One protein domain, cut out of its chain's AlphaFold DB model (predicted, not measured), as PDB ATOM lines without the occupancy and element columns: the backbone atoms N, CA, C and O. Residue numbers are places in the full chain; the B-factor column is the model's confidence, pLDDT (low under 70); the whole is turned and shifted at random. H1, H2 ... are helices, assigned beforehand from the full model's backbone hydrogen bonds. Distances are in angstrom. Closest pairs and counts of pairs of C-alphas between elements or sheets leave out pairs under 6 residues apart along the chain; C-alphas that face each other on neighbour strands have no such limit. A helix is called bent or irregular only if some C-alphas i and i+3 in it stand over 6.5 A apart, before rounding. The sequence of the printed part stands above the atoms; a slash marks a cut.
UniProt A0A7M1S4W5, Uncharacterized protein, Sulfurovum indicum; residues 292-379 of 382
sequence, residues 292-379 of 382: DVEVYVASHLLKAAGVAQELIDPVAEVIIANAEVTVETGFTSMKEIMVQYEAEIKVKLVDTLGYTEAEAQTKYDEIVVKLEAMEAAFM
ATOM      1  N   ASP A 292     368.448 212.781 221.780       65.88
ATOM      2  CA  ASP A 292     368.061 212.702 220.365       65.88
ATOM      3  C   ASP A 292     367.464 211.324 220.028       65.88
ATOM      4  O   ASP A 292     366.577 211.210 219.179       65.88
ATOM      5  N   VAL A 293     367.910 210.286 220.748       64.25
ATOM      6  CA  VAL A 293     367.360 208.925 220.701       64.25
ATOM      7  C   VAL A 293     365.892 208.922 221.115       64.25
ATOM      8  O   VAL A 293     365.047 208.427 220.370       64.25
ATOM      9  N   GLU A 294     365.575 209.500 222.278       66.38
ATOM     10  CA  GLU A 294     364.213 209.490 222.829       66.38
ATOM     11  C   GLU A 294     363.219 210.133 221.851       66.38
ATOM     12  O   GLU A 294     362.122 209.618 221.617       66.38
ATOM     13  N   VAL A 295     363.641 211.231 221.208       68.94
ATOM     14  CA  VAL A 295     362.858 211.946 220.190       68.94
ATOM     15  C   VAL A 295     362.592 211.077 218.964       68.94
ATOM     16  O   VAL A 295     361.467 211.041 218.443       68.94
ATOM     17  N   TYR A 296     363.628 210.383 218.498       68.31
ATOM     18  CA  TYR A 296     363.550 209.540 217.315       68.31
ATOM     19  C   TYR A 296     362.667 208.309 217.546       68.31
ATOM     20  O   TYR A 296     361.765 208.060 216.742       68.31
ATOM     21  N   VAL A 297     362.862 207.600 218.665       65.50
ATOM     22  CA  VAL A 297     362.073 206.417 219.051       65.50
ATOM     23  C   VAL A 297     360.603 206.782 219.233       65.50
ATOM     24  O   VAL A 297     359.733 206.098 218.697       65.50
ATOM     25  N   ALA A 298     360.303 207.882 219.934       69.69
ATOM     26  CA  ALA A 298     358.927 208.321 220.160       69.69
ATOM     27  C   ALA A 298     358.167 208.547 218.845       69.69
ATOM     28  O   ALA A 298     357.073 208.014 218.646       69.69
ATOM     29  N   SER A 299     358.772 209.293 217.921       70.94
ATOM     30  CA  SER A 299     358.174 209.580 216.616       70.94
ATOM     31  C   SER A 299     357.970 208.312 215.777       70.94
ATOM     32  O   SER A 299     356.924 208.145 215.141       70.94
ATOM     33  N   HIS A 300     358.941 207.394 215.806       67.25
ATOM     34  CA  HIS A 300     358.898 206.143 215.047       67.25
ATOM     35  C   HIS A 300     357.840 205.178 215.529       67.25
ATOM     36  O   HIS A 300     357.081 204.643 214.723       67.25
ATOM     37  N   LEU A 301     357.743 204.991 216.839       65.75
ATOM     38  CA  LEU A 301     356.760 204.093 217.419       65.75
ATOM     39  C   LEU A 301     355.332 204.553 217.122       65.75
ATOM     40  O   LEU A 301     354.482 203.744 216.751       65.75
ATOM     41  N   LEU A 302     355.072 205.862 217.174       67.75
ATOM     42  CA  LEU A 302     353.780 206.417 216.766       67.75
ATOM     43  C   LEU A 302     353.495 206.129 215.281       67.75
ATOM     44  O   LEU A 302     352.416 205.637 214.939       67.75
ATOM     45  N   LYS A 303     354.467 206.367 214.395       72.12
ATOM     46  CA  LYS A 303     354.351 206.069 212.957       72.12
ATOM     47  C   LYS A 303     354.088 204.581 212.696       72.12
ATOM     48  O   LYS A 303     353.174 204.259 211.938       72.12
ATOM     49  N   ALA A 304     354.832 203.685 213.346       62.16
ATOM     50  CA  ALA A 304     354.719 202.232 213.207       62.16
ATOM     51  C   ALA A 304     353.366 201.697 213.701       62.16
ATOM     52  O   ALA A 304     352.776 200.820 213.073       62.16
ATOM     53  N   ALA A 305     352.807 202.299 214.753       63.09
ATOM     54  CA  ALA A 305     351.444 202.025 215.203       63.09
ATOM     55  C   ALA A 305     350.373 202.519 214.205       63.09
ATOM     56  O   ALA A 305     349.177 202.282 214.375       63.09
ATOM     57  N   GLY A 306     350.778 203.232 213.152       64.25
ATOM     58  CA  GLY A 306     349.899 203.810 212.147       64.25
ATOM     59  C   GLY A 306     349.248 205.111 212.604       64.25
ATOM     60  O   GLY A 306     348.182 205.466 212.091       64.25
ATOM     61  N   VAL A 307     349.807 205.812 213.598       72.56
ATOM     62  CA  VAL A 307     349.328 207.136 214.028       72.56
ATOM     63  C   VAL A 307     349.439 208.119 212.860       72.56
ATOM     64  O   VAL A 307     350.373 208.066 212.064       72.56
ATOM     65  N   ALA A 308     348.440 208.993 212.712       80.81
ATOM     66  CA  ALA A 308     348.428 209.966 211.622       80.81
ATOM     67  C   ALA A 308     349.585 210.964 211.782       80.81
ATOM     68  O   ALA A 308     349.812 211.448 212.887       80.81
ATOM     69  N   GLN A 309     350.270 211.305 210.682       79.12
ATOM     70  CA  GLN A 309     351.485 212.133 210.695       79.12
ATOM     71  C   GLN A 309     351.305 213.466 211.438       79.12
ATOM     72  O   GLN A 309     352.184 213.878 212.184       79.12
ATOM     73  N   GLU A 310     350.149 214.112 211.277       85.44
ATOM     74  CA  GLU A 310     349.800 215.363 211.964       85.44
ATOM     75  C   GLU A 310     349.765 215.262 213.499       85.44
ATOM     76  O   GLU A 310     349.883 216.276 214.177       85.44
ATOM     77  N   LEU A 311     349.613 214.054 214.050       85.19
ATOM     78  CA  LEU A 311     349.565 213.796 215.490       85.19
ATOM     79  C   LEU A 311     350.930 213.408 216.068       85.19
ATOM     80  O   LEU A 311     351.081 213.444 217.285       85.19
ATOM     81  N   ILE A 312     351.903 213.029 215.234       78.94
ATOM     82  CA  ILE A 312     353.172 212.454 215.701       78.94
ATOM     83  C   ILE A 312     353.976 213.488 216.486       78.94
ATOM     84  O   ILE A 312     354.234 213.268 217.668       78.94
ATOM     85  N   ASP A 313     354.306 214.628 215.875       81.31
ATOM     86  CA  ASP A 313     355.166 215.634 216.514       81.31
ATOM     87  C   ASP A 313     354.560 216.188 217.821       81.31
ATOM     88  O   ASP A 313     355.254 216.197 218.840       81.31
ATOM     89  N   PRO A 314     353.264 216.578 217.876       85.00
ATOM     90  CA  PRO A 314     352.659 217.057 219.118       85.00
ATOM     91  C   PRO A 314     352.700 216.021 220.248       85.00
ATOM     92  O   PRO A 314     352.938 216.375 221.400       85.00
ATOM     93  N   VAL A 315     352.465 214.744 219.941       82.50
ATOM     94  CA  VAL A 315     352.434 213.675 220.952       82.50
ATOM     95  C   VAL A 315     353.852 213.320 221.401       82.50
ATOM     96  O   VAL A 315     354.096 213.216 222.604       82.50
ATOM     97  N   ALA A 316     354.793 213.201 220.461       80.56
ATOM     98  CA  ALA A 316     356.195 212.925 220.752       80.56
ATOM     99  C   ALA A 316     356.802 214.004 221.660       80.56
ATOM    100  O   ALA A 316     357.431 213.665 222.658       80.56
ATOM    101  N   GLU A 317     356.545 215.292 221.399       82.12
ATOM    102  CA  GLU A 317     357.039 216.392 222.246       82.12
ATOM    103  C   GLU A 317     356.598 216.271 223.712       82.12
ATOM    104  O   GLU A 317     357.374 216.579 224.617       82.12
ATOM    105  N   VAL A 318     355.364 215.825 223.967       81.19
ATOM    106  CA  VAL A 318     354.874 215.628 225.341       81.19
ATOM    107  C   VAL A 318     355.546 214.427 225.994       81.19
ATOM    108  O   VAL A 318     355.915 214.516 227.164       81.19
ATOM    109  N   ILE A 319     355.739 213.339 225.248       75.44
ATOM    110  CA  ILE A 319     356.441 212.143 225.724       75.44
ATOM    111  C   ILE A 319     357.872 212.510 226.141       75.44
ATOM    112  O   ILE A 319     358.237 212.295 227.292       75.44
ATOM    113  N   ILE A 320     358.628 213.162 225.254       73.81
ATOM    114  CA  ILE A 320     360.027 213.563 225.483       73.81
ATOM    115  C   ILE A 320     360.150 214.530 226.670       73.81
ATOM    116  O   ILE A 320     361.096 214.472 227.448       73.81
ATOM    117  N   ALA A 321     359.199 215.454 226.825       75.81
ATOM    118  CA  ALA A 321     359.269 216.461 227.882       75.81
ATOM    119  C   ALA A 321     358.964 215.912 229.286       75.81
ATOM    120  O   ALA A 321     359.283 216.580 230.272       75.81
ATOM    121  N   ASN A 322     358.308 214.751 229.391       69.62
ATOM    122  CA  ASN A 322     357.742 214.270 230.654       69.62
ATOM    123  C   ASN A 322     358.154 212.837 231.029       69.62
ATOM    124  O   ASN A 322     357.967 212.438 232.180       69.62
ATOM    125  N   ALA A 323     358.722 212.063 230.111       62.72
ATOM    126  CA  ALA A 323     359.243 210.731 230.377       62.72
ATOM    127  C   ALA A 323     360.708 210.642 229.942       62.72
ATOM    128  O   ALA A 323     361.041 211.095 228.855       62.72
ATOM    129  N   GLU A 324     361.559 210.034 230.773       56.47
ATOM    130  CA  GLU A 324     362.844 209.508 230.296       56.47
ATOM    131  C   GLU A 324     362.524 208.272 229.447       56.47
ATOM    132  O   GLU A 324     362.165 207.218 229.983       56.47
ATOM    133  N   VAL A 325     362.575 208.415 228.122       53.41
ATOM    134  CA  VAL A 325     362.389 207.299 227.187       53.41
ATOM    135  C   VAL A 325     363.760 206.784 226.773       53.41
ATOM    136  O   VAL A 325     364.264 207.070 225.696       53.41
ATOM    137  N   THR A 326     364.365 205.979 227.636       49.81
ATOM    138  CA  THR A 326     365.591 205.242 227.305       49.81
ATOM    139  C   THR A 326     365.398 204.269 226.123       49.81
ATOM    140  O   THR A 326     364.283 203.824 225.835       49.81
ATOM    141  N   VAL A 327     366.494 203.839 225.488       43.41
ATOM    142  CA  VAL A 327     366.503 202.734 224.495       43.41
ATOM    143  C   VAL A 327     365.874 201.445 225.071       43.41
ATOM    144  O   VAL A 327     365.232 200.661 224.362       43.41
ATOM    145  N   GLU A 328     366.003 201.243 226.388       41.69
ATOM    146  CA  GLU A 328     365.465 200.086 227.115       41.69
ATOM    147  C   GLU A 328     363.945 200.153 227.347       41.69
ATOM    148  O   GLU A 328     363.302 199.108 227.494       41.69
ATOM    149  N   THR A 329     363.334 201.342 227.344       51.75
ATOM    150  CA  THR A 329     361.877 201.501 227.498       51.75
ATOM    151  C   THR A 329     361.161 201.017 226.233       51.75
ATOM    152  O   THR A 329     360.984 201.740 225.260       51.75
ATOM    153  N   GLY A 330     360.774 199.739 226.223       50.50
ATOM    154  CA  GLY A 330     360.032 199.115 225.123       50.50
ATOM    155  C   GLY A 330     358.584 199.614 224.965       50.50
ATOM    156  O   GLY A 330     358.103 200.465 225.709       50.50
ATOM    157  N   PHE A 331     357.857 199.017 224.015       49.75
ATOM    158  CA  PHE A 331     356.465 199.329 223.639       49.75
ATOM    159  C   PHE A 331     355.484 199.456 224.811       49.75
ATOM    160  O   PHE A 331     354.695 200.400 224.861       49.75
ATOM    161  N   THR A 332     355.574 198.545 225.782       51.41
ATOM    162  CA  THR A 332     354.752 198.552 227.001       51.41
ATOM    163  C   THR A 332     354.922 199.847 227.796       51.41
ATOM    164  O   THR A 332     353.945 200.411 228.281       51.41
ATOM    165  N   SER A 333     356.140 200.393 227.831       62.94
ATOM    166  CA  SER A 333     356.420 201.646 228.535       62.94
ATOM    167  C   SER A 333     355.809 202.844 227.808       62.94
ATOM    168  O   SER A 333     355.299 203.749 228.452       62.94
ATOM    169  N   MET A 334     355.779 202.849 226.469       66.31
ATOM    170  CA  MET A 334     355.187 203.956 225.705       66.31
ATOM    171  C   MET A 334     353.678 204.077 225.920       66.31
ATOM    172  O   MET A 334     353.164 205.183 226.097       66.31
ATOM    173  N   LYS A 335     352.965 202.947 225.950       71.25
ATOM    174  CA  LYS A 335     351.539 202.926 226.293       71.25
ATOM    175  C   LYS A 335     351.306 203.460 227.708       71.25
ATOM    176  O   LYS A 335     350.424 204.293 227.909       71.25
ATOM    177  N   GLU A 336     352.092 203.000 228.679       75.56
ATOM    178  CA  GLU A 336     351.998 203.454 230.072       75.56
ATOM    179  C   GLU A 336     352.281 204.957 230.206       75.56
ATOM    180  O   GLU A 336     351.518 205.666 230.865       75.56
ATOM    181  N   ILE A 337     353.302 205.462 229.509       73.69
ATOM    182  CA  ILE A 337     353.644 206.889 229.435       73.69
ATOM    183  C   ILE A 337     352.484 207.696 228.841       73.69
ATOM    184  O   ILE A 337     352.121 208.741 229.382       73.69
ATOM    185  N   MET A 338     351.858 207.215 227.762       78.44
ATOM    186  CA  MET A 338     350.712 207.897 227.157       78.44
ATOM    187  C   MET A 338     349.515 207.986 228.101       78.44
ATOM    188  O   MET A 338     348.914 209.054 228.209       78.44
ATOM    189  N   VAL A 339     349.208 206.906 228.825       83.88
ATOM    190  CA  VAL A 339     348.148 206.893 229.847       83.88
ATOM    191  C   VAL A 339     348.474 207.845 230.995       83.88
ATOM    192  O   VAL A 339     347.587 208.535 231.497       83.88
ATOM    193  N   GLN A 340     349.739 207.909 231.407       86.25
ATOM    194  CA  GLN A 340     350.181 208.795 232.475       86.25
ATOM    195  C   GLN A 340     350.041 210.280 232.104       86.25
ATOM    196  O   GLN A 340     349.637 211.069 232.959       86.25
ATOM    197  N   TYR A 341     350.336 210.645 230.854       86.56
ATOM    198  CA  TYR A 341     350.362 212.035 230.376       86.56
ATOM    199  C   TYR A 341     349.203 212.390 229.432       86.56
ATOM    200  O   TYR A 341     349.309 213.277 228.582       86.56
ATOM    201  N   GLU A 342     348.061 211.713 229.581       91.56
ATOM    202  CA  GLU A 342     346.865 211.932 228.761       91.56
ATOM    203  C   GLU A 342     346.430 213.409 228.739       91.56
ATOM    204  O   GLU A 342     346.036 213.943 227.698       91.56
ATOM    205  N   ALA A 343     346.466 214.083 229.892       91.00
ATOM    206  CA  ALA A 343     346.005 215.462 230.008       91.00
ATOM    207  C   ALA A 343     346.902 216.421 229.211       91.00
ATOM    208  O   ALA A 343     346.397 217.252 228.455       91.00
ATOM    209  N   GLU A 344     348.217 216.273 229.342       92.12
ATOM    210  CA  GLU A 344     349.223 217.068 228.643       92.12
ATOM    211  C   GLU A 344     349.168 216.831 227.131       92.12
ATOM    212  O   GLU A 344     349.207 217.793 226.360       92.12
ATOM    213  N   ILE A 345     348.989 215.577 226.700       88.00
ATOM    214  CA  ILE A 345     348.831 215.228 225.283       88.00
ATOM    215  C   ILE A 345     347.595 215.917 224.703       88.00
ATOM    216  O   ILE A 345     347.680 216.570 223.664       88.00
ATOM    217  N   LYS A 346     346.443 215.844 225.380       92.75
ATOM    218  CA  LYS A 346     345.211 216.481 224.889       92.75
ATOM    219  C   LYS A 346     345.333 217.999 224.809       92.75
ATOM    220  O   LYS A 346     344.892 218.575 223.817       92.75
ATOM    221  N   VAL A 347     345.960 218.639 225.799       94.56
ATOM    222  CA  VAL A 347     346.247 220.085 225.755       94.56
ATOM    223  C   VAL A 347     347.122 220.412 224.550       94.56
ATOM    224  O   VAL A 347     346.799 221.317 223.786       94.56
ATOM    225  N   LYS A 348     348.178 219.629 224.318       92.12
ATOM    226  CA  LYS A 348     349.072 219.837 223.182       92.12
ATOM    227  C   LYS A 348     348.359 219.686 221.836       92.12
ATOM    228  O   LYS A 348     348.585 220.489 220.937       92.12
ATOM    229  N   LEU A 349     347.459 218.712 221.700       91.62
ATOM    230  CA  LEU A 349     346.654 218.532 220.487       91.62
ATOM    231  C   LEU A 349     345.724 219.729 220.227       91.62
ATOM    232  O   LEU A 349     345.604 220.176 219.086       91.62
ATOM    233  N   VAL A 350     345.098 220.276 221.274       93.06
ATOM    234  CA  VAL A 350     344.286 221.501 221.175       93.06
ATOM    235  C   VAL A 350     345.153 222.685 220.743       93.06
ATOM    236  O   VAL A 350     344.816 223.377 219.783       93.06
ATOM    237  N   ASP A 351     346.287 222.888 221.410       93.06
ATOM    238  CA  ASP A 351     347.146 224.055 221.203       93.06
ATOM    239  C   ASP A 351     347.849 224.041 219.838       93.06
ATOM    240  O   ASP A 351     347.971 225.082 219.190       93.06
ATOM    241  N   THR A 352     348.317 222.873 219.389       90.31
ATOM    242  CA  THR A 352     349.109 222.746 218.159       90.31
ATOM    243  C   THR A 352     348.244 222.555 216.916       90.31
ATOM    244  O   THR A 352     348.555 223.129 215.873       90.31
ATOM    245  N   LEU A 353     347.155 221.784 217.005       92.25
ATOM    246  CA  LEU A 353     346.327 221.425 215.843       92.25
ATOM    247  C   LEU A 353     344.980 222.158 215.802       92.25
ATOM    248  O   LEU A 353     344.252 222.053 214.817       92.25
ATOM    249  N   GLY A 354     344.645 222.926 216.843       91.69
ATOM    250  CA  GLY A 354     343.397 223.686 216.915       91.69
ATOM    251  C   GLY A 354     342.154 222.815 217.116       91.69
ATOM    252  O   GLY A 354     341.050 223.253 216.788       91.69
ATOM    253  N   TYR A 355     342.320 221.590 217.619       95.25
ATOM    254  CA  TYR A 355     341.209 220.697 217.941       95.25
ATOM    255  C   TYR A 355     340.379 221.220 219.114       95.25
ATOM    256  O   TYR A 355     340.876 221.893 220.014       95.25
ATOM    257  N   THR A 356     339.098 220.868 219.139       96.81
ATOM    258  CA  THR A 356     338.280 220.971 220.351       96.81
ATOM    259  C   THR A 356     338.680 219.895 221.363       96.81
ATOM    260  O   THR A 356     339.240 218.864 220.998       96.81
ATOM    261  N   GLU A 357     338.334 220.074 222.642       93.31
ATOM    262  CA  GLU A 357     338.609 219.067 223.685       93.31
ATOM    263  C   GLU A 357     338.033 217.679 223.341       93.31
ATOM    264  O   GLU A 357     338.659 216.656 223.612       93.31
ATOM    265  N   ALA A 358     336.858 217.633 222.702       95.00
ATOM    266  CA  ALA A 358     336.222 216.380 222.293       95.00
ATOM    267  C   ALA A 358     336.954 215.700 221.120       95.00
ATOM    268  O   ALA A 358     337.080 214.474 221.089       95.00
ATOM    269  N   GLU A 359     337.455 216.486 220.163       94.94
ATOM    270  CA  GLU A 359     338.278 215.978 219.059       94.94
ATOM    271  C   GLU A 359     339.631 215.480 219.573       94.94
ATOM    272  O   GLU A 359     340.050 214.385 219.204       94.94
ATOM    273  N   ALA A 360     340.267 216.222 220.485       93.31
ATOM    274  CA  ALA A 360     341.516 215.817 221.125       93.31
ATOM    275  C   ALA A 360     341.362 214.498 221.903       93.31
ATOM    276  O   ALA A 360     342.214 213.624 221.766       93.31
ATOM    277  N   GLN A 361     340.261 214.309 222.647       95.06
ATOM    278  CA  GLN A 361     339.967 213.023 223.298       95.06
ATOM    279  C   GLN A 361     339.834 211.891 222.275       95.06
ATOM    280  O   GLN A 361     340.449 210.845 222.435       95.06
ATOM    281  N   THR A 362     339.074 212.115 221.201       95.06
ATOM    282  CA  THR A 362     338.871 211.096 220.159       95.06
ATOM    283  C   THR A 362     340.200 210.692 219.514       95.06
ATOM    284  O   THR A 362     340.451 209.509 219.300       95.06
ATOM    285  N   LYS A 363     341.080 211.663 219.231       93.19
ATOM    286  CA  LYS A 363     342.409 211.400 218.663       93.19
ATOM    287  C   LYS A 363     343.348 210.709 219.634       93.19
ATOM    288  O   LYS A 363     344.063 209.804 219.219       93.19
ATOM    289  N   TYR A 364     343.313 211.085 220.906       91.62
ATOM    290  CA  TYR A 364     344.045 210.376 221.946       91.62
ATOM    291  C   TYR A 364     343.615 208.899 222.028       91.62
ATOM    292  O   TYR A 364     344.467 208.016 221.941       91.62
ATOM    293  N   ASP A 365     342.309 208.621 222.080       91.81
ATOM    294  CA  ASP A 365     341.780 207.252 222.147       91.81
ATOM    295  C   ASP A 365     342.186 206.420 220.907       91.81
ATOM    296  O   ASP A 365     342.570 205.255 221.031       91.81
ATOM    297  N   GLU A 366     342.163 207.018 219.706       88.44
ATOM    298  CA  GLU A 366     342.646 206.385 218.465       88.44
ATOM    299  C   GLU A 366     344.136 205.999 218.539       88.44
ATOM    300  O   GLU A 366     344.517 204.936 218.043       88.44
ATOM    301  N   ILE A 367     344.982 206.852 219.131       80.44
ATOM    302  CA  ILE A 367     346.418 206.580 219.291       80.44
ATOM    303  C   ILE A 367     346.635 205.413 220.260       80.44
ATOM    304  O   ILE A 367     347.408 204.507 219.953       80.44
ATOM    305  N   VAL A 368     345.928 205.395 221.395       82.56
ATOM    306  CA  VAL A 368     346.055 204.321 222.394       82.56
ATOM    307  C   VAL A 368     345.714 202.962 221.780       82.56
ATOM    308  O   VAL A 368     346.502 202.028 221.906       82.56
ATOM    309  N   VAL A 369     344.607 202.852 221.036       81.44
ATOM    310  CA  VAL A 369     344.210 201.594 220.365       81.44
ATOM    311  C   VAL A 369     345.277 201.104 219.382       81.44
ATOM    312  O   VAL A 369     345.525 199.904 219.267       81.44
ATOM    313  N   LYS A 370     345.918 202.026 218.664       75.69
ATOM    314  CA  LYS A 370     346.989 201.711 217.715       75.69
ATOM    315  C   LYS A 370     348.235 201.171 218.408       75.69
ATOM    316  O   LYS A 370     348.785 200.165 217.967       75.69
ATOM    317  N   LEU A 371     348.641 201.793 219.513       68.94
ATOM    318  CA  LEU A 371     349.749 201.301 220.327       68.94
ATOM    319  C   LEU A 371     349.443 199.938 220.955       68.94
ATOM    320  O   LEU A 371     350.329 199.096 221.001       68.94
ATOM    321  N   GLU A 372     348.202 199.683 221.375       72.75
ATOM    322  CA  GLU A 372     347.786 198.368 221.885       72.75
ATOM    323  C   GLU A 372     347.838 197.275 220.816       72.75
ATOM    324  O   GLU A 372     348.290 196.163 221.083       72.75
ATOM    325  N   ALA A 373     347.385 197.586 219.600       66.31
ATOM    326  CA  ALA A 373     347.458 196.658 218.478       66.31
ATOM    327  C   ALA A 373     348.912 196.336 218.111       66.31
ATOM    328  O   ALA A 373     349.232 195.183 217.825       66.31
ATOM    329  N   MET A 374     349.779 197.351 218.157       62.28
ATOM    330  CA  MET A 374     351.215 197.187 217.985       62.28
ATOM    331  C   MET A 374     351.788 196.319 219.112       62.28
ATOM    332  O   MET A 374     352.290 195.246 218.824       62.28
ATOM    333  N   GLU A 375     351.623 196.676 220.388       63.22
ATOM    334  CA  GLU A 375     352.111 195.897 221.541       63.22
ATOM    335  C   GLU A 375     351.703 194.412 221.481       63.22
ATOM    336  O   GLU A 375     352.541 193.528 221.667       63.22
ATOM    337  N   ALA A 376     350.444 194.121 221.140       63.06
ATOM    338  CA  ALA A 376     349.950 192.752 220.991       63.06
ATOM    339  C   ALA A 376     350.641 191.961 219.862       63.06
ATOM    340  O   ALA A 376     350.722 190.735 219.941       63.06
ATOM    341  N   ALA A 377     351.139 192.636 218.822       54.44
ATOM    342  CA  ALA A 377     351.918 192.012 217.755       54.44
ATOM    343  C   ALA A 377     353.350 191.661 218.201       54.44
ATOM    344  O   ALA A 377     353.907 190.673 217.726       54.44
ATOM    345  N   PHE A 378     353.926 192.435 219.126       48.91
ATOM    346  CA  PHE A 378     355.283 192.230 219.649       48.91
ATOM    347  C   PHE A 378     355.354 191.228 220.799       48.91
ATOM    348  O   PHE A 378     356.379 190.577 220.988       48.91
ATOM    349  N   MET A 379     354.286 191.113 221.586       53.38
ATOM    350  CA  MET A 379     354.212 190.217 222.738       53.38
ATOM    351  C   MET A 379     352.987 189.305 222.613       53.38
ATOM    352  O   MET A 379     352.010 189.488 223.349       53.38
TER     353      MET A 379
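Overview. This is residues 292 to 379 of the 382 residues of an uncharacterized protein of Sulfurovum indicum (UniProt A0A7M1S4W5). What does the model look like? A long helix, H5, runs along one side of a small helical body. Over it stands a crossed row of H1, H2 and H4, with H2 in the middle, while H3 packs nearly side by side with H5 near residues 368 to 375. What is it made of? The printed part, 88 residues with five named helices, H1 to H5 in order, and no named strand, is all helix, its packing mostly crossed. It is compact, with a radius of gyration of the C-alphas of 11.9 A and spans of 34 by 26 by 22 A.

Arrangement. What touches the hub? H5, residues 357 to 378, touches H3, residues 331 to 340, with residues 368 to 375 alone, at a shallow tilt of 22 degrees, opposite ways; the closest C-alphas, of Phe 331 and Glu 375, are 5.9 A apart. With residues 357 to 364 alone it touches H4, residues 342 to 353, at a steep tilt of 63 degrees; the closest C-alphas, of Lys 346 and Ala 360, are 5.3 A apart. H1, residues 292 to 304, only just touches H5, through residues 302 to 304 alone, with 3 pairs of C-alphas within 8 A, the closest being Leu 302 and Leu 371 at 7.4 A. Where is H2? H2, residues 309 to 322, forms a hairpin with H1 at a steep tilt of 40 degrees, the closest C-alphas, of Ala 298 and Ala 316, 5.4 A apart. It touches H4, the C-alphas of Val 315 and Ile 345 closest at 5.8 A, and is near H5; H1 and H4 are apart. How do the backbones run? Every O i to N i+4 pair is within hydrogen-bond range in H1, H3, H4 and H5, and 7 of 10 in H2, which is irregular, with C-alphas 310 and 313 7.0 A apart.

Along the chain. How long are the helices? H5 spans 31.9 A, H2 21.0 A, H1 18.4 A, H4 16.0 A and H3 14.4 A from first to last C-alpha. Where are the anchors? H1 begins at C-alpha 292, (368.061, 212.702, 220.365), and H5 ends at C-alpha 378, (355.283, 192.230, 219.649).

Size, cuts and confidence. How large is it? The two C-alphas farthest apart, of Gly 354 and Met 379, are 35.7 A apart. Are there cuts or long links? The printed part has no cut and no long link; H2 to H3 is short, the others tight. Where is confidence low? The mean pLDDT of the printed part is 75.7, and 34 residues are under 70, among them 322 to 334 and 373 to 379.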